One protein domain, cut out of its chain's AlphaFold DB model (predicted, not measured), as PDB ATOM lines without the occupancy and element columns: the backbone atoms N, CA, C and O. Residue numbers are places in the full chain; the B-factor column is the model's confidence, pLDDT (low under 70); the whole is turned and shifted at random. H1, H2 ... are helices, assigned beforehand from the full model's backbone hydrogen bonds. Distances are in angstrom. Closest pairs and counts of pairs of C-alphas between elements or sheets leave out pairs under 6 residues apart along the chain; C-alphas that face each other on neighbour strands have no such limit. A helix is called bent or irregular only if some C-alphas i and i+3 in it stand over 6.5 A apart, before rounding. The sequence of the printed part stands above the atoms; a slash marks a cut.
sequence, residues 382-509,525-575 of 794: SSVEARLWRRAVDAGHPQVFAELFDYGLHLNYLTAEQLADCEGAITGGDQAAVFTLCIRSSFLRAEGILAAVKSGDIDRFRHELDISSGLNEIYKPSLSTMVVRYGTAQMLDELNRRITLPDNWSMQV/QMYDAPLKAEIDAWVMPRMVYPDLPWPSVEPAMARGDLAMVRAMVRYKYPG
ATOM      1  N   SER A 382      88.204  90.187  27.993       77.62
ATOM      2  CA  SER A 382      87.152  90.737  27.156       77.62
ATOM      3  C   SER A 382      86.077  91.382  28.016       77.62
ATOM      4  O   SER A 382      85.900  91.058  29.192       77.62
ATOM      5  N   SER A 383      85.286  92.255  27.398       83.31
ATOM      6  CA  SER A 383      84.072  92.777  28.026       83.31
ATOM      7  C   SER A 383      83.064  91.669  28.357       83.31
ATOM      8  O   SER A 383      82.276  91.822  29.289       83.31
ATOM      9  N   VAL A 384      83.099  90.546  27.627       88.94
ATOM     10  CA  VAL A 384      82.278  89.361  27.906       88.94
ATOM     11  C   VAL A 384      82.706  88.718  29.224       88.94
ATOM     12  O   VAL A 384      81.861  88.531  30.091       88.94
ATOM     13  N   GLU A 385      83.999  88.459  29.424       87.31
ATOM     14  CA  GLU A 385      84.527  87.925  30.690       87.31
ATOM     15  C   GLU A 385      84.173  88.824  31.876       87.31
ATOM     16  O   GLU A 385      83.514  88.371  32.811       87.31
ATOM     17  N   ALA A 386      84.509  90.118  31.794       87.25
ATOM     18  CA  ALA A 386      84.218  91.097  32.844       87.25
ATOM     19  C   ALA A 386      82.731  91.106  33.236       87.25
ATOM     20  O   ALA A 386      82.381  91.177  34.419       87.25
ATOM     21  N   ARG A 387      81.847  91.018  32.233       91.88
ATOM     22  CA  ARG A 387      80.395  90.977  32.424       91.88
ATOM     23  C   ARG A 387      79.946  89.692  33.113       91.88
ATOM     24  O   ARG A 387      79.126  89.762  34.026       91.88
ATOM     25  N   LEU A 388      80.446  88.536  32.680       94.12
ATOM     26  CA  LEU A 388      80.068  87.239  33.249       94.12
ATOM     27  C   LEU A 388      80.578  87.086  34.689       94.12
ATOM     28  O   LEU A 388      79.835  86.611  35.545       94.12
ATOM     29  N   TRP A 389      81.785  87.577  34.979       93.12
ATOM     30  CA  TRP A 389      82.338  87.645  36.335       93.12
ATOM     31  C   TRP A 389      81.479  88.499  37.263       93.12
ATOM     32  O   TRP A 389      81.080  88.032  38.329       93.12
ATOM     33  N   ARG A 390      81.129  89.722  36.834       93.88
ATOM     34  CA  ARG A 390      80.246  90.602  37.609       93.88
ATOM     35  C   ARG A 390      78.895  89.952  37.870       93.88
ATOM     36  O   ARG A 390      78.428  89.948  38.999       93.88
ATOM     37  N   ARG A 391      78.297  89.351  36.840       95.62
ATOM     38  CA  ARG A 391      76.994  88.693  36.957       95.62
ATOM     39  C   ARG A 391      76.997  87.561  37.985       95.62
ATOM     40  O   ARG A 391      76.010  87.408  38.695       95.62
ATOM     41  N   ALA A 392      78.074  86.780  38.072       96.81
ATOM     42  CA  ALA A 392      78.189  85.723  39.075       96.81
ATOM     43  C   ALA A 392      78.176  86.285  40.508       96.81
ATOM     44  O   ALA A 392      77.511  85.727  41.380       96.81
ATOM     45  N   VAL A 393      78.862  87.409  40.735       96.12
ATOM     46  CA  VAL A 393      78.886  88.089  42.038       96.12
ATOM     47  C   VAL A 393      77.547  88.752  42.358       96.12
ATOM     48  O   VAL A 393      76.992  88.467  43.417       96.12
ATOM     49  N   ASP A 394      76.961  89.504  41.422       95.56
ATOM     50  CA  ASP A 394      75.648  90.150  41.588       95.56
ATOM     51  C   ASP A 394      74.527  89.133  41.889       95.56
ATOM     52  O   ASP A 394      73.565  89.436  42.597       95.56
ATOM     53  N   ALA A 395      74.641  87.912  41.350       96.12
ATOM     54  CA  ALA A 395      73.712  86.807  41.600       96.12
ATOM     55  C   ALA A 395      73.971  86.061  42.926       96.12
ATOM     56  O   ALA A 395      73.216  85.151  43.270       96.12
ATOM     57  N   GLY A 396      75.007  86.435  43.682       96.25
ATOM     58  CA  GLY A 396      75.351  85.830  44.968       96.25
ATOM     59  C   GLY A 396      76.095  84.495  44.866       96.25
ATOM     60  O   GLY A 396      76.058  83.711  45.813       96.25
ATOM     61  N   HIS A 397      76.785  84.232  43.749       96.50
ATOM     62  CA  HIS A 397      77.471  82.964  43.471       96.50
ATOM     63  C   HIS A 397      79.002  83.135  43.408       96.50
ATOM     64  O   HIS A 397      79.603  83.009  42.337       96.50
ATOM     65  N   PRO A 398      79.688  83.373  44.547       94.25
ATOM     66  CA  PRO A 398      81.134  83.639  44.584       94.25
ATOM     67  C   PRO A 398      81.982  82.497  44.011       94.25
ATOM     68  O   PRO A 398      83.012  82.742  43.392       94.25
ATOM     69  N   GLN A 399      81.535  81.248  44.164       94.56
ATOM     70  CA  GLN A 399      82.247  80.096  43.610       94.56
ATOM     71  C   GLN A 399      82.132  80.016  42.082       94.56
ATOM     72  O   GLN A 399      83.069  79.565  41.439       94.56
ATOM     73  N   VAL A 400      81.025  80.490  41.494       96.44
ATOM     74  CA  VAL A 400      80.895  80.609  40.031       96.44
ATOM     75  C   VAL A 400      81.788  81.734  39.513       96.44
ATOM     76  O   VAL A 400      82.422  81.578  38.475       96.44
ATOM     77  N   PHE A 401      81.905  82.847  40.248       95.56
ATOM     78  CA  PHE A 401      82.888  83.887  39.928       95.56
ATOM     79  C   PHE A 401      84.313  83.320  39.921       95.56
ATOM     80  O   PHE A 401      85.017  83.489  38.931       95.56
ATOM     81  N   ALA A 402      84.706  82.591  40.969       92.31
ATOM     82  CA  ALA A 402      86.014  81.946  41.050       92.31
ATOM     83  C   ALA A 402      86.257  80.940  39.909       92.31
ATOM     84  O   ALA A 402      87.331  80.936  39.311       92.31
ATOM     85  N   GLU A 403      85.252  80.126  39.569       93.94
ATOM     86  CA  GLU A 403      85.308  79.176  38.453       93.94
ATOM     87  C   GLU A 403      85.543  79.889  37.112       93.94
ATOM     88  O   GLU A 403      86.444  79.535  36.351       93.94
ATOM     89  N   LEU A 404      84.761  80.934  36.828       92.44
ATOM     90  CA  LEU A 404      84.899  81.728  35.609       92.44
ATOM     91  C   LEU A 404      86.204  82.527  35.579       92.44
ATOM     92  O   LEU A 404      86.735  82.755  34.495       92.44
ATOM     93  N   PHE A 405      86.706  82.988  36.723       88.62
ATOM     94  CA  PHE A 405      87.966  83.721  36.804       88.62
ATOM     95  C   PHE A 405      89.149  82.815  36.437       88.62
ATOM     96  O   PHE A 405      89.982  83.187  35.611       88.62
ATOM     97  N   ASP A 406      89.191  81.600  36.989       84.38
ATOM     98  CA  ASP A 406      90.302  80.671  36.760       84.38
ATOM     99  C   ASP A 406      90.241  79.979  35.386       84.38
ATOM    100  O   ASP A 406      91.284  79.726  34.776       84.38
ATOM    101  N   TYR A 407      89.039  79.668  34.883       86.12
ATOM    102  CA  TYR A 407      88.861  78.826  33.689       86.12
ATOM    103  C   TYR A 407      88.152  79.515  32.512       86.12
ATOM    104  O   TYR A 407      88.113  78.963  31.413       86.12
ATOM    105  N   GLY A 408      87.612  80.722  32.684       85.38
ATOM    106  CA  GLY A 408      86.817  81.451  31.682       85.38
ATOM    107  C   GLY A 408      87.621  82.176  30.599       85.38
ATOM    108  O   GLY A 408      87.243  83.257  30.171       85.38
ATOM    109  N   LEU A 409      88.720  81.584  30.142       77.81
ATOM    110  CA  LEU A 409      89.771  82.228  29.342       77.81
ATOM    111  C   LEU A 409      89.401  82.570  27.888       77.81
ATOM    112  O   LEU A 409      90.169  83.260  27.218       77.81
ATOM    113  N   HIS A 410      88.307  81.996  27.385       84.12
ATOM    114  CA  HIS A 410      87.891  82.042  25.977       84.12
ATOM    115  C   HIS A 410      86.413  82.419  25.814       84.12
ATOM    116  O   HIS A 410      85.827  82.214  24.748       84.12
ATOM    117  N   LEU A 411      85.775  82.935  26.873       89.19
ATOM    118  CA  LEU A 411      84.322  83.153  26.922       89.19
ATOM    119  C   LEU A 411      83.817  84.083  25.808       89.19
ATOM    120  O   LEU A 411      82.663  83.995  25.397       89.19
ATOM    121  N   ASN A 412      84.691  84.924  25.267       87.38
ATOM    122  CA  ASN A 412      84.415  85.815  24.149       87.38
ATOM    123  C   ASN A 412      84.157  85.089  22.807       87.38
ATOM    124  O   ASN A 412      83.483  85.640  21.936       87.38
ATOM    125  N   TYR A 413      84.608  83.840  22.638       90.12
ATOM    126  CA  TYR A 413      84.375  83.047  21.416       90.12
ATOM    127  C   TYR A 413      83.042  82.288  21.392       90.12
ATOM    128  O   TYR A 413      82.715  81.632  20.393       90.12
ATOM    129  N   LEU A 414      82.269  82.346  22.479       93.88
ATOM    130  CA  LEU A 414      80.905  81.821  22.501       93.88
ATOM    131  C   LEU A 414      80.051  82.552  21.466       93.88
ATOM    132  O   LEU A 414      80.220  83.758  21.269       93.88
ATOM    133  N   THR A 415      79.116  81.847  20.831       95.56
ATOM    134  CA  THR A 415      78.096  82.505  20.004       95.56
ATOM    135  C   THR A 415      77.107  83.282  20.870       95.56
ATOM    136  O   THR A 415      77.031  83.076  22.080       95.56
ATOM    137  N   ALA A 416      76.312  84.167  20.264       94.12
ATOM    138  CA  ALA A 416      75.281  84.912  20.995       94.12
ATOM    139  C   ALA A 416      74.286  83.993  21.738       94.12
ATOM    140  O   ALA A 416      73.886  84.305  22.856       94.12
ATOM    141  N   GLU A 417      73.926  82.855  21.140       95.38
ATOM    142  CA  GLU A 417      73.048  81.845  21.749       95.38
ATOM    143  C   GLU A 417      73.736  81.147  22.929       95.38
ATOM    144  O   GLU A 417      73.217  81.160  24.042       95.38
ATOM    145  N   GLN A 418      74.957  80.642  22.726       96.94
ATOM    146  CA  GLN A 418      75.725  79.972  23.783       96.94
ATOM    147  C   GLN A 418      76.022  80.898  24.967       96.94
ATOM    148  O   GLN A 418      76.041  80.470  26.119       96.94
ATOM    149  N   LEU A 419      76.258  82.181  24.691       95.81
ATOM    150  CA  LEU A 419      76.464  83.190  25.715       95.81
ATOM    151  C   LEU A 419      75.200  83.413  26.551       95.81
ATOM    152  O   LEU A 419      75.308  83.535  27.767       95.81
ATOM    153  N   ALA A 420      74.016  83.436  25.935       95.69
ATOM    154  CA  ALA A 420      72.753  83.549  26.663       95.69
ATOM    155  C   ALA A 420      72.510  82.326  27.568       95.69
ATOM    156  O   ALA A 420      72.136  82.487  28.731       95.69
ATOM    157  N   ASP A 421      72.799  81.120  27.072       96.31
ATOM    158  CA  ASP A 421      72.713  79.888  27.865       96.31
ATOM    159  C   ASP A 421      73.692  79.903  29.048       96.31
ATOM    160  O   ASP A 421      73.329  79.576  30.181       96.31
ATOM    161  N   CYS A 422      74.927  80.348  28.801       96.81
ATOM    162  CA  CYS A 422      75.944  80.535  29.831       96.81
ATOM    163  C   CYS A 422      75.488  81.530  30.916       96.81
ATOM    164  O   CYS A 422      75.607  81.255  32.109       96.81
ATOM    165  N   GLU A 423      74.901  82.666  30.533       96.25
ATOM    166  CA  GLU A 423      74.364  83.656  31.476       96.25
ATOM    167  C   GLU A 423      73.227  83.094  32.341       96.25
ATOM    168  O   GLU A 423      73.141  83.409  33.537       96.25
ATOM    169  N   GLY A 424      72.385  82.233  31.763       96.38
ATOM    170  CA  GLY A 424      71.359  81.490  32.491       96.38
ATOM    171  C   GLY A 424      71.956  80.558  33.549       96.38
ATOM    172  O   GLY A 424      71.531  80.598  34.706       96.38
ATOM    173  N   ALA A 425      72.981  79.782  33.184       96.94
ATOM    174  CA  ALA A 425      73.684  78.882  34.103       96.94
ATOM    175  C   ALA A 425      74.345  79.634  35.271       96.94
ATOM    176  O   ALA A 425      74.207  79.230  36.427       96.94
ATOM    177  N   ILE A 426      74.989  80.770  34.980       97.44
ATOM    178  CA  ILE A 426      75.626  81.628  35.990       97.44
ATOM    179  C   ILE A 426      74.595  82.167  36.981       97.44
ATOM    180  O   ILE A 426      74.809  82.100  38.187       97.44
ATOM    181  N   THR A 427      73.459  82.667  36.488       96.19
ATOM    182  CA  THR A 427      72.390  83.209  37.344       96.19
ATOM    183  C   THR A 427      71.797  82.127  38.254       96.19
ATOM    184  O   THR A 427      71.455  82.393  39.406       96.19
ATOM    185  N   GLY A 428      71.706  80.892  37.751       94.94
ATOM    186  CA  GLY A 428      71.241  79.731  38.509       94.94
ATOM    187  C   GLY A 428      72.240  79.180  39.534       94.94
ATOM    188  O   GLY A 428      71.829  78.411  40.399       94.94
ATOM    189  N   GLY A 429      73.520  79.561  39.464       94.31
ATOM    190  CA  GLY A 429      74.568  79.062  40.361       94.31
ATOM    191  C   GLY A 429      74.996  77.610  40.100       94.31
ATOM    192  O   GLY A 429      75.625  76.994  40.961       94.31
ATOM    193  N   ASP A 430      74.646  77.038  38.943       94.19
ATOM    194  CA  ASP A 430      74.946  75.644  38.599       94.19
ATOM    195  C   ASP A 430      76.355  75.524  38.001       94.19
ATOM    196  O   ASP A 430      76.558  75.721  36.804       94.19
ATOM    197  N   GLN A 431      77.332  75.173  38.840       94.31
ATOM    198  CA  GLN A 431      78.737  75.010  38.440       94.31
ATOM    199  C   GLN A 431      78.931  73.954  37.338       94.31
ATOM    200  O   GLN A 431      79.753  74.126  36.444       94.31
ATOM    201  N   ALA A 432      78.153  72.865  37.333       95.44
ATOM    202  CA  ALA A 432      78.285  71.838  36.296       95.44
ATOM    203  C   ALA A 432      77.773  72.349  34.937       95.44
ATOM    204  O   ALA A 432      78.366  72.071  33.883       95.44
ATOM    205  N   ALA A 433      76.688  73.130  34.959       96.88
ATOM    206  CA  ALA A 433      76.188  73.820  33.779       96.88
ATOM    207  C   ALA A 433      77.146  74.927  33.319       96.88
ATOM    208  O   ALA A 433      77.384  75.034  32.118       96.88
ATOM    209  N   VAL A 434      77.754  75.694  34.230       97.12
ATOM    210  CA  VAL A 434      78.780  76.702  33.904       97.12
ATOM    211  C   VAL A 434      79.984  76.045  33.231       97.12
ATOM    212  O   VAL A 434      80.375  76.458  32.135       97.12
ATOM    213  N   PHE A 435      80.511  74.958  33.794       96.00
ATOM    214  CA  PHE A 435      81.594  74.209  33.169       96.00
ATOM    215  C   PHE A 435      81.237  73.740  31.751       96.00
ATOM    216  O   PHE A 435      82.032  73.893  30.821       96.00
ATOM    217  N   THR A 436      80.031  73.211  31.542       96.62
ATOM    218  CA  THR A 436      79.628  72.644  30.244       96.62
ATOM    219  C   THR A 436      79.274  73.714  29.203       96.62
ATOM    220  O   THR A 436      79.753  73.673  28.065       96.62
ATOM    221  N   LEU A 437      78.423  74.671  29.572       96.94
ATOM    222  CA  LEU A 437      77.830  75.657  28.665       96.94
ATOM    223  C   LEU A 437      78.736  76.872  28.455       96.94
ATOM    224  O   LEU A 437      78.769  77.409  27.352       96.94
ATOM    225  N   CYS A 438      79.515  77.268  29.465       95.69
ATOM    226  CA  CYS A 438      80.454  78.381  29.357       95.69
ATOM    227  C   CYS A 438      81.854  77.884  28.977       95.69
ATOM    228  O   CYS A 438      82.319  78.087  27.854       95.69
ATOM    229  N   ILE A 439      82.531  77.198  29.905       93.00
ATOM    230  CA  ILE A 439      83.970  76.914  29.809       93.00
ATOM    231  C   ILE A 439      84.242  75.947  28.657       93.00
ATOM    232  O   ILE A 439      84.906  76.305  27.687       93.00
ATOM    233  N   ARG A 440      83.667  74.744  28.692       94.19
ATOM    234  CA  ARG A 440      83.905  73.706  27.685       94.19
ATOM    235  C   ARG A 440      83.544  74.160  26.273       94.19
ATOM    236  O   ARG A 440      84.317  73.942  25.338       94.19
ATOM    237  N   SER A 441      82.390  74.806  26.122       94.81
ATOM    238  CA  SER A 441      81.943  75.335  24.830       94.81
ATOM    239  C   SER A 441      82.910  76.389  24.294       94.81
ATOM    240  O   SER A 441      83.302  76.309  23.132       94.81
ATOM    241  N   SER A 442      83.381  77.310  25.138       91.75
ATOM    242  CA  SER A 442      84.328  78.353  24.726       91.75
ATOM    243  C   SER A 442      85.682  77.801  24.255       91.75
ATOM    244  O   SER A 442      86.210  78.236  23.232       91.75
ATOM    245  N   PHE A 443      86.206  76.767  24.918       89.50
ATOM    246  CA  PHE A 443      87.445  76.097  24.511       89.50
ATOM    247  C   PHE A 443      87.308  75.360  23.175       89.50
ATOM    248  O   PHE A 443      88.194  75.453  22.330       89.50
ATOM    249  N   LEU A 444      86.190  74.664  22.940       91.81
ATOM    250  CA  LEU A 444      85.944  73.996  21.654       91.81
ATOM    251  C   LEU A 444      85.858  75.005  20.496       91.81
ATOM    252  O   LEU A 444      86.331  74.731  19.392       91.81
ATOM    253  N   ARG A 445      85.288  76.191  20.750       91.69
ATOM    254  CA  ARG A 445      85.276  77.307  19.790       91.69
ATOM    255  C   ARG A 445      86.699  77.804  19.513       91.69
ATOM    256  O   ARG A 445      87.078  77.924  18.348       91.69
ATOM    257  N   ALA A 446      87.505  78.011  20.561       87.88
ATOM    258  CA  ALA A 446      88.909  78.414  20.441       87.88
ATOM    259  C   ALA A 446      89.730  77.421  19.595       87.88
ATOM    260  O   ALA A 446      90.464  77.827  18.693       87.88
ATOM    261  N   GLU A 447      89.568  76.113  19.829       88.62
ATOM    262  CA  GLU A 447      90.213  75.054  19.039       88.62
ATOM    263  C   GLU A 447      89.811  75.121  17.556       88.62
ATOM    264  O   GLU A 447      90.662  74.983  16.672       88.62
ATOM    265  N   GLY A 448      88.529  75.376  17.270       91.12
ATOM    266  CA  GLY A 448      88.012  75.553  15.911       91.12
ATOM    267  C   GLY A 448      88.637  76.745  15.182       91.12
ATOM    268  O   GLY A 448      89.077  76.599  14.037       91.12
ATOM    269  N   ILE A 449      88.741  77.892  15.861       91.12
ATOM    270  CA  ILE A 449      89.402  79.099  15.341       91.12
ATOM    271  C   ILE A 449      90.887  78.817  15.080       91.12
ATOM    272  O   ILE A 449      91.388  79.086  13.988       91.12
ATOM    273  N   LEU A 450      91.596  78.213  16.039       89.00
ATOM    274  CA  LEU A 450      93.020  77.901  15.900       89.00
ATOM    275  C   LEU A 450      93.292  76.903  14.766       89.00
ATOM    276  O   LEU A 450      94.303  77.018  14.071       89.00
ATOM    277  N   ALA A 451      92.401  75.932  14.555       91.69
ATOM    278  CA  ALA A 451      92.491  75.008  13.430       91.69
ATOM    279  C   ALA A 451      92.353  75.735  12.081       91.69
ATOM    280  O   ALA A 451      93.105  75.431  11.151       91.69
ATOM    281  N   ALA A 452      91.453  76.719  11.977       95.00
ATOM    282  CA  ALA A 452      91.330  77.560  10.785       95.00
ATOM    283  C   ALA A 452      92.609  78.383  10.546       95.00
ATOM    284  O   ALA A 452      93.148  78.372   9.441       95.00
ATOM    285  N   VAL A 453      93.165  78.995  11.599       93.38
ATOM    286  CA  VAL A 453      94.429  79.750  11.527       93.38
ATOM    287  C   VAL A 453      95.579  78.871  11.031       93.38
ATOM    288  O   VAL A 453      96.233  79.212  10.050       93.38
ATOM    289  N   LYS A 454      95.807  77.712  11.665       91.94
ATOM    290  CA  LYS A 454      96.914  76.799  11.324       91.94
ATOM    291  C   LYS A 454      96.809  76.201   9.921       91.94
ATOM    292  O   LYS A 454      97.827  75.835   9.344       91.94
ATOM    293  N   SER A 455      95.594  76.053   9.397       94.81
ATOM    294  CA  SER A 455      95.359  75.515   8.051       94.81
ATOM    295  C   SER A 455      95.372  76.582   6.955       94.81
ATOM    296  O   SER A 455      95.369  76.227   5.779       94.81
ATOM    297  N   GLY A 456      95.397  77.872   7.309       94.69
ATOM    298  CA  GLY A 456      95.280  78.955   6.334       94.69
ATOM    299  C   GLY A 456      93.867  79.118   5.751       94.69
ATOM    300  O   GLY A 456      93.707  79.837   4.766       94.69
ATOM    301  N   ASP A 457      92.844  78.491   6.344       97.25
ATOM    302  CA  ASP A 457      91.446  78.571   5.900       97.25
ATOM    303  C   ASP A 457      90.814  79.915   6.301       97.25
ATOM    304  O   ASP A 457      90.242  80.080   7.383       97.25
ATOM    305  N   ILE A 458      90.963  80.908   5.421       95.75
ATOM    306  CA  ILE A 458      90.481  82.274   5.648       95.75
ATOM    307  C   ILE A 458      88.952  82.365   5.731       95.75
ATOM    308  O   ILE A 458      88.437  83.199   6.476       95.75
ATOM    309  N   ASP A 459      88.218  81.526   4.999       96.56
ATOM    310  CA  ASP A 459      86.756  81.594   4.956       96.56
ATOM    311  C   ASP A 459      86.153  81.016   6.232       96.56
ATOM    312  O   ASP A 459      85.276  81.637   6.839       96.56
ATOM    313  N   ARG A 460      86.693  79.889   6.710       95.88
ATOM    314  CA  ARG A 460      86.343  79.378   8.035       95.88
ATOM    315  C   ARG A 460      86.744  80.361   9.126       95.88
ATOM    316  O   ARG A 460      85.933  80.630  10.003       95.88
ATOM    317  N   PHE A 461      87.949  80.931   9.064       94.81
ATOM    318  CA  PHE A 461      88.391  81.927  10.041       94.81
ATOM    319  C   PHE A 461      87.412  83.109  10.121       94.81
ATOM    320  O   PHE A 461      86.936  83.424  11.206       94.81
ATOM    321  N   ARG A 462      87.020  83.698   8.980       94.69
ATOM    322  CA  ARG A 462      86.003  84.767   8.919       94.69
ATOM    323  C   ARG A 462      84.678  84.361   9.543       94.69
ATOM    324  O   ARG A 462      84.152  85.107  10.364       94.69
ATOM    325  N   HIS A 463      84.164  83.192   9.166       94.31
ATOM    326  CA  HIS A 463      82.895  82.698   9.683       94.31
ATOM    327  C   HIS A 463      82.921  82.569  11.209       94.31
ATOM    328  O   HIS A 463      82.004  83.034  11.881       94.31
ATOM    329  N   GLU A 464      83.990  81.989  11.763       93.00
ATOM    330  CA  GLU A 464      84.129  81.821  13.210       93.00
ATOM    331  C   GLU A 464      84.223  83.162  13.949       93.00
ATOM    332  O   GLU A 464      83.659  83.312  15.036       93.00
ATOM    333  N   LEU A 465      84.893  84.151  13.351       90.19
ATOM    334  CA  LEU A 465      84.938  85.506  13.891       90.19
ATOM    335  C   LEU A 465      83.560  86.189  13.849       90.19
ATOM    336  O   LEU A 465      83.190  86.834  14.823       90.19
ATOM    337  N   ASP A 466      82.792  86.047  12.761       91.00
ATOM    338  CA  ASP A 466      81.479  86.702  12.587       91.00
ATOM    339  C   ASP A 466      80.452  86.281  13.645       91.00
ATOM    340  O   ASP A 466      79.609  87.078  14.052       91.00
ATOM    341  N   ILE A 467      80.507  85.022  14.079       92.31
ATOM    342  CA  ILE A 467      79.534  84.462  15.025       92.31
ATOM    343  C   ILE A 467      79.983  84.555  16.488       92.31
ATOM    344  O   ILE A 467      79.215  84.178  17.371       92.31
ATOM    345  N   SER A 468      81.203  85.029  16.759       91.25
ATOM    346  CA  SER A 468      81.735  85.175  18.118       91.25
ATOM    347  C   SER A 468      81.122  86.385  18.831       91.25
ATOM    348  O   SER A 468      80.953  87.454  18.248       91.25
ATOM    349  N   SER A 469      80.800  86.232  20.114       86.94
ATOM    350  CA  SER A 469      80.134  87.265  20.920       86.94
ATOM    351  C   SER A 469      81.030  88.440  21.317       86.94
ATOM    352  O   SER A 469      80.520  89.507  21.666       86.94
ATOM    353  N   GLY A 470      82.350  88.271  21.243       81.50
ATOM    354  CA  GLY A 470      83.324  89.341  21.413       81.50
ATOM    355  C   GLY A 470      84.679  88.981  20.809       81.50
ATOM    356  O   GLY A 470      85.235  87.920  21.072       81.50
ATOM    357  N   LEU A 471      85.242  89.890  20.015       76.81
ATOM    358  CA  LEU A 471      86.575  89.717  19.417       76.81
ATOM    359  C   LEU A 471      87.639  90.621  20.046       76.81
ATOM    360  O   LEU A 471      88.822  90.468  19.761       76.81
ATOM    361  N   ASN A 472      87.223  91.557  20.901       70.12
ATOM    362  CA  ASN A 472      88.139  92.460  21.579       70.12
ATOM    363  C   ASN A 472      88.801  91.738  22.748       70.12
ATOM    364  O   ASN A 472      88.171  91.514  23.784       70.12
ATOM    365  N   GLU A 473      90.071  91.404  22.548       64.88
ATOM    366  CA  GLU A 473      90.950  90.868  23.576       64.88
ATOM    367  C   GLU A 473      91.693  92.031  24.248       64.88
ATOM    368  O   GLU A 473      92.661  92.570  23.711       64.88
ATOM    369  N   ILE A 474      91.178  92.479  25.390       57.00
ATOM    370  CA  ILE A 474      91.733  93.569  26.192       57.00
ATOM    371  C   ILE A 474      92.891  92.997  27.027       57.00
ATOM    372  O   ILE A 474      92.786  91.908  27.585       57.00
ATOM    373  N   TYR A 475      94.023  93.700  27.079       51.09
ATOM    374  CA  TYR A 475      95.202  93.375  27.900       51.09
ATOM    375  C   TYR A 475      95.978  92.078  27.573       51.09
ATOM    376  O   TYR A 475      97.101  91.941  28.055       51.09
ATOM    377  N   LYS A 476      95.466  91.155  26.738       55.72
ATOM    378  CA  LYS A 476      96.210  89.982  26.218       55.72
ATOM    379  C   LYS A 476      95.676  89.508  24.864       55.72
ATOM    380  O   LYS A 476      94.679  88.792  24.842       55.72
ATOM    381  N   PRO A 477      96.337  89.789  23.735       55.53
ATOM    382  CA  PRO A 477      95.866  89.277  22.461       55.53
ATOM    383  C   PRO A 477      96.448  87.889  22.198       55.53
ATOM    384  O   PRO A 477      97.522  87.702  21.617       55.53
ATOM    385  N   SER A 478      95.688  86.889  22.620       69.06
ATOM    386  CA  SER A 478      95.897  85.489  22.283       69.06
ATOM    387  C   SER A 478      95.688  85.244  20.786       69.06
ATOM    388  O   SER A 478      96.523  84.600  20.147       69.06
ATOM    389  N   LEU A 479      94.649  85.830  20.182       81.06
ATOM    390  CA  LEU A 479      94.282  85.531  18.802       81.06
ATOM    391  C   LEU A 479      95.225  86.170  17.783       81.06
ATOM    392  O   LEU A 479      95.651  85.486  16.851       81.06
ATOM    393  N   SER A 480      95.630  87.435  17.962       82.88
ATOM    394  CA  SER A 480      96.619  88.036  17.055       82.88
ATOM    395  C   SER A 480      97.966  87.329  17.163       82.88
ATOM    396  O   SER A 480      98.625  87.120  16.150       82.88
ATOM    397  N   THR A 481      98.353  86.893  18.366       80.88
ATOM    398  CA  THR A 481      99.573  86.104  18.575       80.88
ATOM    399  C   THR A 481      99.492  84.761  17.851       80.88
ATOM    400  O   THR A 481     100.442  84.379  17.167       80.88
ATOM    401  N   MET A 482      98.353  84.064  17.912       84.56
ATOM    402  CA  MET A 482      98.142  82.828  17.146       84.56
ATOM    403  C   MET A 482      98.196  83.066  15.635       84.56
ATOM    404  O   MET A 482      98.833  82.292  14.920       84.56
ATOM    405  N   VAL A 483      97.575  84.141  15.142       90.31
ATOM    406  CA  VAL A 483      97.592  84.499  13.716       90.31
ATOM    407  C   VAL A 483      99.005  84.847  13.246       90.31
ATOM    408  O   VAL A 483      99.431  84.350  12.210       90.31
ATOM    409  N   VAL A 484      99.774  85.619  14.013       88.50
ATOM    410  CA  VAL A 484     101.173  85.940  13.679       88.50
ATOM    411  C   VAL A 484     102.052  84.683  13.695       88.50
ATOM    412  O   VAL A 484     102.903  84.488  12.819       88.50
ATOM    413  N   ARG A 485     101.835  83.789  14.666       86.62
ATOM    414  CA  ARG A 485     102.642  82.574  14.844       86.62
ATOM    415  C   ARG A 485     102.338  81.481  13.823       86.62
ATOM    416  O   ARG A 485     103.265  80.782  13.424       86.62
ATOM    417  N   TYR A 486     101.083  81.322  13.413       89.19
ATOM    418  CA  TYR A 486     100.650  80.175  12.604       89.19
ATOM    419  C   TYR A 486      99.852  80.534  11.346       89.19
ATOM    420  O   TYR A 486      99.738  79.691  10.463       89.19
ATOM    421  N   GLY A 487      99.274  81.732  11.283       93.00
ATOM    422  CA  GLY A 487      98.382  82.166  10.209       93.00
ATOM    423  C   GLY A 487      99.074  82.971   9.109       93.00
ATOM    424  O   GLY A 487     100.290  82.919   8.929       93.00
ATOM    425  N   THR A 488      98.263  83.729   8.365       94.62
ATOM    426  CA  THR A 488      98.687  84.530   7.205       94.62
ATOM    427  C   THR A 488      98.451  86.024   7.426       94.62
ATOM    428  O   THR A 488      97.602  86.423   8.228       94.62
ATOM    429  N   ALA A 489      99.151  86.877   6.671       94.44
ATOM    430  CA  ALA A 489      98.941  88.327   6.716       94.44
ATOM    431  C   ALA A 489      97.475  88.722   6.434       94.44
ATOM    432  O   ALA A 489      96.939  89.614   7.082       94.44
ATOM    433  N   GLN A 490      96.791  87.995   5.540       95.00
ATOM    434  CA  GLN A 490      95.375  88.223   5.233       95.00
ATOM    435  C   GLN A 490      94.459  87.932   6.431       95.00
ATOM    436  O   GLN A 490      93.465  88.628   6.632       95.00
ATOM    437  N   MET A 491      94.782  86.915   7.236       94.62
ATOM    438  CA  MET A 491      94.064  86.650   8.486       94.62
ATOM    439  C   MET A 491      94.306  87.764   9.505       94.62
ATOM    440  O   MET A 491      93.368  88.170  10.188       94.62
ATOM    441  N   LEU A 492      95.528  88.305   9.574       91.81
ATOM    442  CA  LEU A 492      95.837  89.441  10.445       91.81
ATOM    443  C   LEU A 492      95.075  90.706  10.011       91.81
ATOM    444  O   LEU A 492      94.560  91.428  10.863       91.81
ATOM    445  N   ASP A 493      94.943  90.944   8.704       91.19
ATOM    446  CA  ASP A 493      94.129  92.031   8.139       91.19
ATOM    447  C   ASP A 493      92.627  91.853   8.409       91.19
ATOM    448  O   ASP A 493      91.890  92.823   8.589       91.19
ATOM    449  N   GLU A 494      92.126  90.617   8.387       91.12
ATOM    450  CA  GLU A 494      90.737  90.325   8.753       91.12
ATOM    451  C   GLU A 494      90.489  90.591  10.236       91.12
ATOM    452  O   GLU A 494      89.502  91.236  10.585       91.12
ATOM    453  N   LEU A 495      91.409  90.147  11.094       88.94
ATOM    454  CA  LEU A 495      91.314  90.342  12.531       88.94
ATOM    455  C   LEU A 495      91.345  91.834  12.894       88.94
ATOM    456  O   LEU A 495      90.424  92.315  13.547       88.94
ATOM    457  N   ASN A 496      92.337  92.589  12.408       85.44
ATOM    458  CA  ASN A 496      92.504  94.016  12.729       85.44
ATOM    459  C   ASN A 496      91.384  94.925  12.200       85.44
ATOM    460  O   ASN A 496      91.224  96.038  12.689       85.44
ATOM    461  N   ARG A 497      90.565  94.470  11.242       83.88
ATOM    462  CA  ARG A 497      89.341  95.190  10.838       83.88
ATOM    463  C   ARG A 497      88.196  95.063  11.844       83.88
ATOM    464  O   ARG A 497      87.235  95.823  11.758       83.88
ATOM    465  N   ARG A 498      88.269  94.084  12.743       80.69
ATOM    466  CA  ARG A 498      87.190  93.689  13.660       80.69
ATOM    467  C   ARG A 498      87.536  93.923  15.125       80.69
ATOM    468  O   ARG A 498      86.635  93.887  15.957       80.69
ATOM    469  N   ILE A 499      88.814  94.146  15.427       74.50
ATOM    470  CA  ILE A 499      89.298  94.428  16.776       74.50
ATOM    471  C   ILE A 499      89.785  95.867  16.879       74.50
ATOM    472  O   ILE A 499      90.351  96.418  15.936       74.50
ATOM    473  N   THR A 500      89.599  96.464  18.047       64.81
ATOM    474  CA  THR A 500      90.304  97.691  18.421       64.81
ATOM    475  C   THR A 500      91.507  97.287  19.256       64.81
ATOM    476  O   THR A 500      91.343  96.717  20.333       64.81
ATOM    477  N   LEU A 501      92.715  97.538  18.747       59.56
ATOM    478  CA  LEU A 501      93.922  97.361  19.549       59.56
ATOM    479  C   LEU A 501      93.923  98.420  20.665       59.56
ATOM    480  O   LEU A 501      93.618  99.576  20.369       59.56
ATOM    481  N   PRO A 502      94.242  98.065  21.921       55.28
ATOM    482  CA  PRO A 502      94.410  99.056  22.977       55.28
ATOM    483  C   PRO A 502      95.517 100.050  22.602       55.28
ATOM    484  O   PRO A 502      96.554  99.639  22.078       55.28
ATOM    485  N   ASP A 503      95.332 101.334  22.913       47.50
ATOM    486  CA  ASP A 503      96.369 102.360  22.717       47.50
ATOM    487  C   ASP A 503      97.590 102.124  23.634       47.50
ATOM    488  O   ASP A 503      98.703 102.553  23.333       47.50
ATOM    489  N   ASN A 504      97.403 101.384  24.733       49.91
ATOM    490  CA  ASN A 504      98.406 101.078  25.747       49.91
ATOM    491  C   ASN A 504      98.569  99.561  25.953       49.91
ATOM    492  O   ASN A 504      97.955  98.929  26.804       49.91
ATOM    493  N   TRP A 505      99.492  98.954  25.214       47.84
ATOM    494  CA  TRP A 505      99.871  97.545  25.400       47.84
ATOM    495  C   TRP A 505     100.740  97.280  26.640       47.84
ATOM    496  O   TRP A 505     101.388  96.241  26.763       47.84
ATOM    497  N   SER A 506     100.787  98.231  27.567       39.88
ATOM    498  CA  SER A 506     101.621  98.188  28.757       39.88
ATOM    499  C   SER A 506     100.916  97.449  29.888       39.88
ATOM    500  O   SER A 506     100.574  98.050  30.898       39.88
ATOM    501  N   MET A 507     100.696  96.147  29.739       40.06
ATOM    502  CA  MET A 507     100.468  95.292  30.900       40.06
ATOM    503  C   MET A 507     101.215  93.980  30.708       40.06
ATOM    504  O   MET A 507     100.778  93.068  30.005       40.06
ATOM    505  N   GLN A 508     102.373  93.909  31.365       38.88
ATOM    506  CA  GLN A 508     103.092  92.683  31.678       38.88
ATOM    507  C   GLN A 508     102.253  91.828  32.635       38.88
ATOM    508  O   GLN A 508     102.649  91.578  33.764       38.88
ATOM    509  N   VAL A 509     101.094  91.332  32.211       38.59
ATOM    510  CA  VAL A 509     100.557  90.158  32.895       38.59
ATOM    511  C   VAL A 509     101.262  88.979  32.245       38.59
ATOM    512  O   VAL A 509     100.722  88.340  31.329       38.59
ATOM    513  N   GLN A 525      94.951  79.548  42.664       72.75
ATOM    514  CA  GLN A 525      93.628  79.629  42.009       72.75
ATOM    515  C   GLN A 525      92.560  80.119  43.010       72.75
ATOM    516  O   GLN A 525      92.734  79.939  44.227       72.75
ATOM    517  N   MET A 526      91.505  80.790  42.533       85.56
ATOM    518  CA  MET A 526      90.355  81.185  43.363       85.56
ATOM    519  C   MET A 526      89.426  79.998  43.633       85.56
ATOM    520  O   MET A 526      88.876  79.873  44.728       85.56
ATOM    521  N   TYR A 527      89.230  79.151  42.628       89.19
ATOM    522  CA  TYR A 527      88.287  78.053  42.648       89.19
ATOM    523  C   TYR A 527      88.868  76.860  43.399       89.19
ATOM    524  O   TYR A 527      89.943  76.363  43.065       89.19
ATOM    525  N   ASP A 528      88.132  76.389  44.403       87.38
ATOM    526  CA  ASP A 528      88.500  75.239  45.241       87.38
ATOM    527  C   ASP A 528      87.271  74.368  45.571       87.38
ATOM    528  O   ASP A 528      87.121  73.822  46.662       87.38
ATOM    529  N   ALA A 529      86.323  74.287  44.632       88.62
ATOM    530  CA  ALA A 529      85.090  73.517  44.801       88.62
ATOM    531  C   ALA A 529      85.205  72.094  44.196       88.62
ATOM    532  O   ALA A 529      86.134  71.815  43.433       88.62
ATOM    533  N   PRO A 530      84.265  71.167  44.488       91.25
ATOM    534  CA  PRO A 530      84.397  69.742  44.151       91.25
ATOM    535  C   PRO A 530      84.646  69.403  42.675       91.25
ATOM    536  O   PRO A 530      85.276  68.386  42.391       91.25
ATOM    537  N   LEU A 531      84.182  70.231  41.731       92.75
ATOM    538  CA  LEU A 531      84.389  69.994  40.295       92.75
ATOM    539  C   LEU A 531      85.811  70.319  39.824       92.75
ATOM    540  O   LEU A 531      86.178  69.960  38.710       92.75
ATOM    541  N   LYS A 532      86.635  70.960  40.657       89.06
ATOM    542  CA  LYS A 532      87.968  71.439  40.283       89.06
ATOM    543  C   LYS A 532      88.823  70.394  39.568       89.06
ATOM    544  O   LYS A 532      89.367  70.676  38.508       89.06
ATOM    545  N   ALA A 533      88.914  69.184  40.121       88.81
ATOM    546  CA  ALA A 533      89.741  68.125  39.547       88.81
ATOM    547  C   ALA A 533      89.266  67.693  38.147       88.81
ATOM    548  O   ALA A 533      90.085  67.369  37.289       88.81
ATOM    549  N   GLU A 534      87.952  67.700  37.910       92.50
ATOM    550  CA  GLU A 534      87.365  67.395  36.603       92.50
ATOM    551  C   GLU A 534      87.655  68.511  35.594       92.50
ATOM    552  O   GLU A 534      88.103  68.236  34.477       92.50
ATOM    553  N   ILE A 535      87.457  69.766  36.008       90.31
ATOM    554  CA  ILE A 535      87.721  70.938  35.171       90.31
ATOM    555  C   ILE A 535      89.210  70.999  34.812       90.31
ATOM    556  O   ILE A 535      89.538  71.100  33.632       90.31
ATOM    557  N   ASP A 536      90.115  70.846  35.785       86.31
ATOM    558  CA  ASP A 536      91.567  70.821  35.563       86.31
ATOM    559  C   ASP A 536      91.966  69.731  34.559       86.31
ATOM    560  O   ASP A 536      92.703  69.995  33.606       86.31
ATOM    561  N   ALA A 537      91.449  68.509  34.730       87.81
ATOM    562  CA  ALA A 537      91.753  67.390  33.841       87.81
ATOM    563  C   ALA A 537      91.311  67.646  32.389       87.81
ATOM    564  O   ALA A 537      91.922  67.124  31.453       87.81
ATOM    565  N   TRP A 538      90.261  68.447  32.184       90.25
ATOM    566  CA  TRP A 538      89.756  68.775  30.856       90.25
ATOM    567  C   TRP A 538      90.412  70.022  30.244       90.25
ATOM    568  O   TRP A 538      90.772  69.997  29.061       90.25
ATOM    569  N   VAL A 539      90.565  71.090  31.034       85.44
ATOM    570  CA  VAL A 539      91.031  72.417  30.603       85.44
ATOM    571  C   VAL A 539      92.547  72.460  30.436       85.44
ATOM    572  O   VAL A 539      93.023  72.929  29.403       85.44
ATOM    573  N   MET A 540      93.321  71.946  31.397       80.81
ATOM    574  CA  MET A 540      94.784  72.116  31.401       80.81
ATOM    575  C   MET A 540      95.468  71.570  30.132       80.81
ATOM    576  O   MET A 540      96.329  72.263  29.594       80.81
ATOM    577  N   PRO A 541      95.078  70.407  29.564       80.31
ATOM    578  CA  PRO A 541      95.645  69.927  28.298       80.31
ATOM    579  C   PRO A 541      95.274  70.769  27.066       80.31
ATOM    580  O   PRO A 541      95.871  70.587  26.006       80.31
ATOM    581  N   ARG A 542      94.259  71.635  27.176       79.12
ATOM    582  CA  ARG A 542      93.697  72.459  26.088       79.12
ATOM    583  C   ARG A 542      94.032  73.936  26.210       79.12
ATOM    584  O   ARG A 542      93.758  74.695  25.287       79.12
ATOM    585  N   MET A 543      94.613  74.354  27.329       72.06
ATOM    586  CA  MET A 543      95.126  75.705  27.497       72.06
ATOM    587  C   MET A 543      96.268  75.946  26.508       72.06
ATOM    588  O   MET A 543      97.410  75.552  26.732       72.06
ATOM    589  N   VAL A 544      95.953  76.604  25.394       59.81
ATOM    590  CA  VAL A 544      96.944  77.059  24.418       59.81
ATOM    591  C   VAL A 544      97.408  78.448  24.842       59.81
ATOM    592  O   VAL A 544      96.859  79.454  24.401       59.81
ATOM    593  N   TYR A 545      98.415  78.517  25.710       57.25
ATOM    594  CA  TYR A 545      99.124  79.776  25.931       57.25
ATOM    595  C   TYR A 545     100.259  79.898  24.912       57.25
ATOM    596  O   TYR A 545     101.082  78.985  24.812       57.25
ATOM    597  N   PRO A 546     100.344  80.991  24.135       51.81
ATOM    598  CA  PRO A 546     101.621  81.353  23.548       51.81
ATOM    599  C   PRO A 546     102.631  81.623  24.671       51.81
ATOM    600  O   PRO A 546     102.294  82.247  25.674       51.81
ATOM    601  N   ASP A 547     103.881  81.200  24.471       49.91
ATOM    602  CA  ASP A 547     104.997  81.456  25.399       49.91
ATOM    603  C   ASP A 547     105.273  82.961  25.594       49.91
ATOM    604  O   ASP A 547     105.978  83.358  26.516       49.91
ATOM    605  N   LEU A 548     104.718  83.801  24.710       52.94
ATOM    606  CA  LEU A 548     104.825  85.253  24.728       52.94
ATOM    607  C   LEU A 548     103.418  85.871  24.820       52.94
ATOM    608  O   LEU A 548     102.565  85.542  23.990       52.94
ATOM    609  N   PRO A 549     103.157  86.772  25.787       55.25
ATOM    610  CA  PRO A 549     101.846  87.402  25.952       55.25
ATOM    611  C   PRO A 549     101.540  88.491  24.910       55.25
ATOM    612  O   PRO A 549     100.418  88.992  24.871       55.25
ATOM    613  N   TRP A 550     102.502  88.843  24.055       67.69
ATOM    614  CA  TRP A 550     102.336  89.779  22.945       67.69
ATOM    615  C   TRP A 550     102.685  89.108  21.605       67.69
ATOM    616  O   TRP A 550     103.488  88.168  21.570       67.69
ATOM    617  N   PRO A 551     102.121  89.588  20.480       73.31
ATOM    618  CA  PRO A 551     102.431  89.093  19.153       73.31
ATOM    619  C   PRO A 551     103.825  89.588  18.777       73.31
ATOM    620  O   PRO A 551     103.995  90.635  18.160       73.31
ATOM    621  N   SER A 552     104.834  88.826  19.189       78.75
ATOM    622  CA  SER A 552     106.206  89.004  18.733       78.75
ATOM    623  C   SER A 552     106.272  88.789  17.225       78.75
ATOM    624  O   SER A 552     105.623  87.896  16.675       78.75
ATOM    625  N   VAL A 553     107.072  89.610  16.553       86.56
ATOM    626  CA  VAL A 553     107.345  89.484  15.115       86.56
ATOM    627  C   VAL A 553     108.334  88.349  14.815       86.56
ATOM    628  O   VAL A 553     108.407  87.873  13.682       86.56
ATOM    629  N   GLU A 554     109.061  87.858  15.825       84.44
ATOM    630  CA  GLU A 554     110.113  86.843  15.679       84.44
ATOM    631  C   GLU A 554     109.629  85.556  14.982       84.44
ATOM    632  O   GLU A 554     110.319  85.095  14.071       84.44
ATOM    633  N   PRO A 555     108.442  84.979  15.286       86.12
ATOM    634  CA  PRO A 555     107.944  83.813  14.560       86.12
ATOM    635  C   PRO A 555     107.699  84.085  13.073       86.12
ATOM    636  O   PRO A 555     107.900  83.188  12.257       86.12
ATOM    637  N   ALA A 556     107.257  85.292  12.706       89.75
ATOM    638  CA  ALA A 556     107.068  85.670  11.307       89.75
ATOM    639  C   ALA A 556     108.422  85.843  10.602       89.75
ATOM    640  O   ALA A 556     108.602  85.340   9.491       89.75
ATOM    641  N   MET A 557     109.398  86.458  11.280       88.12
ATOM    642  CA  MET A 557     110.766  86.589  10.771       88.12
ATOM    643  C   MET A 557     111.437  85.230  10.560       88.12
ATOM    644  O   MET A 557     112.040  85.005   9.513       88.12
ATOM    645  N   ALA A 558     111.275  84.297  11.504       85.25
ATOM    646  CA  ALA A 558     111.814  82.941  11.412       85.25
ATOM    647  C   ALA A 558     111.245  82.148  10.220       85.25
ATOM    648  O   ALA A 558     111.921  81.275   9.680       85.25
ATOM    649  N   ARG A 559     110.016  82.461   9.783       88.06
ATOM    650  CA  ARG A 559     109.403  81.894   8.568       88.06
ATOM    651  C   ARG A 559     109.757  82.655   7.285       88.06
ATOM    652  O   ARG A 559     109.373  82.206   6.208       88.06
ATOM    653  N   GLY A 560     110.434  83.802   7.377       88.44
ATOM    654  CA  GLY A 560     110.648  84.705   6.242       88.44
ATOM    655  C   GLY A 560     109.354  85.337   5.708       88.44
ATOM    656  O   GLY A 560     109.289  85.724   4.542       88.44
ATOM    657  N   ASP A 561     108.306  85.426   6.532       92.50
ATOM    658  CA  ASP A 561     106.986  85.929   6.138       92.50
ATOM    659  C   ASP A 561     106.946  87.465   6.174       92.50
ATOM    660  O   ASP A 561     106.378  88.093   7.070       92.50
ATOM    661  N   LEU A 562     107.581  88.093   5.179       92.75
ATOM    662  CA  LEU A 562     107.659  89.555   5.073       92.75
ATOM    663  C   LEU A 562     106.278  90.217   4.962       92.75
ATOM    664  O   LEU A 562     106.120  91.370   5.365       92.75
ATOM    665  N   ALA A 563     105.278  89.510   4.426       94.38
ATOM    666  CA  ALA A 563     103.913  90.018   4.331       94.38
ATOM    667  C   ALA A 563     103.293  90.179   5.725       94.38
ATOM    668  O   ALA A 563     102.704  91.223   6.010       94.38
ATOM    669  N   MET A 564     103.477  89.189   6.605       94.56
ATOM    670  CA  MET A 564     103.048  89.270   8.001       94.56
ATOM    671  C   MET A 564     103.778  90.389   8.748       94.56
ATOM    672  O   MET A 564     103.134  91.208   9.398       94.56
ATOM    673  N   VAL A 565     105.102  90.485   8.604       92.88
ATOM    674  CA  VAL A 565     105.915  91.527   9.262       92.88
ATOM    675  C   VAL A 565     105.439  92.928   8.856       92.88
ATOM    676  O   VAL A 565     105.195  93.777   9.713       92.88
ATOM    677  N   ARG A 566     105.226  93.165   7.553       92.69
ATOM    678  CA  ARG A 566     104.674  94.434   7.050       92.69
ATOM    679  C   ARG A 566     103.269  94.704   7.577       92.69
ATOM    680  O   ARG A 566     102.958  95.847   7.898       92.69
ATOM    681  N   ALA A 567     102.414  93.684   7.660       92.00
ATOM    682  CA  ALA A 567     101.081  93.836   8.236       92.00
ATOM    683  C   ALA A 567     101.165  94.267   9.709       92.00
ATOM    684  O   ALA A 567     100.496  95.219  10.099       92.00
ATOM    685  N   MET A 568     102.051  93.659  10.502       90.00
ATOM    686  CA  MET A 568     102.254  94.050  11.899       90.00
ATOM    687  C   MET A 568     102.753  95.496  12.049       90.00
ATOM    688  O   MET A 568     102.253  96.232  12.899       90.00
ATOM    689  N   VAL A 569     103.683  95.936  11.193       88.81
ATOM    690  CA  VAL A 569     104.143  97.336  11.159       88.81
ATOM    691  C   VAL A 569     103.008  98.292  10.785       88.81
ATOM    692  O   VAL A 569     102.816  99.308  11.448       88.81
ATOM    693  N   ARG A 570     102.201  97.947   9.773       87.62
ATOM    694  CA  ARG A 570     101.053  98.752   9.317       87.62
ATOM    695  C   ARG A 570     100.045  99.021  10.436       87.62
ATOM    696  O   ARG A 570      99.536 100.133  10.536       87.62
ATOM    697  N   TYR A 571      99.769  98.014  11.264       84.69
ATOM    698  CA  TYR A 571      98.860  98.126  12.412       84.69
ATOM    699  C   TYR A 571      99.556  98.579  13.701       84.69
ATOM    700  O   TYR A 571      98.920  98.597  14.749       84.69
ATOM    701  N   LYS A 572     100.838  98.971  13.632       82.88
ATOM    702  CA  LYS A 572     101.617  99.514  14.753       82.88
ATOM    703  C   LYS A 572     101.625  98.607  15.986       82.88
ATOM    704  O   LYS A 572     101.506  99.081  17.113       82.88
ATOM    705  N   TYR A 573     101.778  97.300  15.777       81.69
ATOM    706  CA  TYR A 573     101.935  96.379  16.899       81.69
ATOM    707  C   TYR A 573     103.154  96.789  17.753       81.69
ATOM    708  O   TYR A 573     104.234  97.036  17.200       81.69
ATOM    709  N   PRO A 574     103.015  96.883  19.087       73.50
ATOM    710  CA  PRO A 574     104.097  97.350  19.944       73.50
ATOM    711  C   PRO A 574     105.275  96.389  19.947       73.50
ATOM    712  O   PRO A 574     105.129  95.183  19.767       73.50
ATOM    713  N   GLY A 575     106.467  96.940  20.153       76.94
ATOM    714  CA  GLY A 575     107.700  96.160  20.206       76.94
ATOM    715  C   GLY A 575     108.189  95.647  18.849       76.94
ATOM    716  O   GLY A 575     109.373  95.356  18.745       76.94
TER     717      GLY A 575
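What this domain is: This is residues 382 to 509 and 525 to 575 of the 794 residues of an uncharacterized protein of Asticcacaulis sp. AC460 (UniProt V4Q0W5). One long helix, H4, joins the two halves of an elongated helical body: its first part forms an up-and-down bundle with H1, H2 and H3, each running against the one before it, and its last part packs on H5 and H6 in a second group, where H7 packs on H5, H6 and H10, and H9 packs on H6 and meets H10 at a corner at the far end. H8 packs on H4 beside the bundle. The printed part has 179 residues with ten named helices, H1 to H10 in chain order, and no named strand; its class is all helix. It is compact, with a radius of gyration of the C-alphas of 16.9 A, and spans 50 by 32 by 29 A.

Where its parts are: H1, residues 383 to 394, begins with C-alpha 383 at (84.072, 92.777, 28.026) and is 16.2 A long. H2 is residues 398 to 407 and H3 residues 416 to 428, 18.7 A long. H4, residues 431 to 455, runs 34.6 A, from C-alpha 431 at (78.737, 75.010, 38.440); it is neither bent nor irregular, but only just: C-alphas 437 and 440 are 6.5 A apart. H5 is residues 458 to 466, H6 residues 478 to 486 and H7 residues 489 to 496. H8, residues 532 to 542, is only just irregular, with C-alphas 538 and 541 6.52 A apart. H9 is residues 554 to 558. H10, residues 562 to 570, ends with C-alpha 570 at (101.053, 98.752, 9.317).

How they stand to each other: H4 is the hub, touching five helices. With residues 431 to 441 alone it touches H3, a hairpin at a shallow tilt of 26 degrees; the closest C-alphas, of Cys 422 and Cys 438, are 5.0 A apart. H1 and H2 form a hairpin too, closest at the C-alphas of Ala 392 and Phe 401, 5.1 A. H4 touches H2 with residues 431 to 439 alone, C-alphas of Val 400 and Gln 431 6.2 A apart, and H8 with residues 435 to 443 alone, C-alphas of Phe 435 and Ile 535 7.2 A apart. Residues 448 to 453 alone touch H5, C-alphas of Ala 452 and Phe 461 5.3 A apart, and residues 450 to 454 alone touch H6, C-alphas of Lys 454 and Tyr 486 5.2 A apart. H7 touches H10, C-alphas of Ala 489 and Met 564 4.4 A apart; H9 and H10 touch only at the corner. Every O i to N i+4 pair is within hydrogen-bond range in H1, H2, H3, H5, H6, H7, H9 and H10, against 19 of 21 in H4 and 5 of 7 in H8.

The domain as a whole: The C-alphas farthest apart, of Gly 396 and Gly 560, are 52.4 A apart. Residues 510 to 524 are cut out, leaving 15.6 A between C-alphas 509 and 525. The links H5 to H6 and H8 to H9 are long. The model's pLDDT is under 70 at residues 473 to 478, 500 to 509 and 544 to 550.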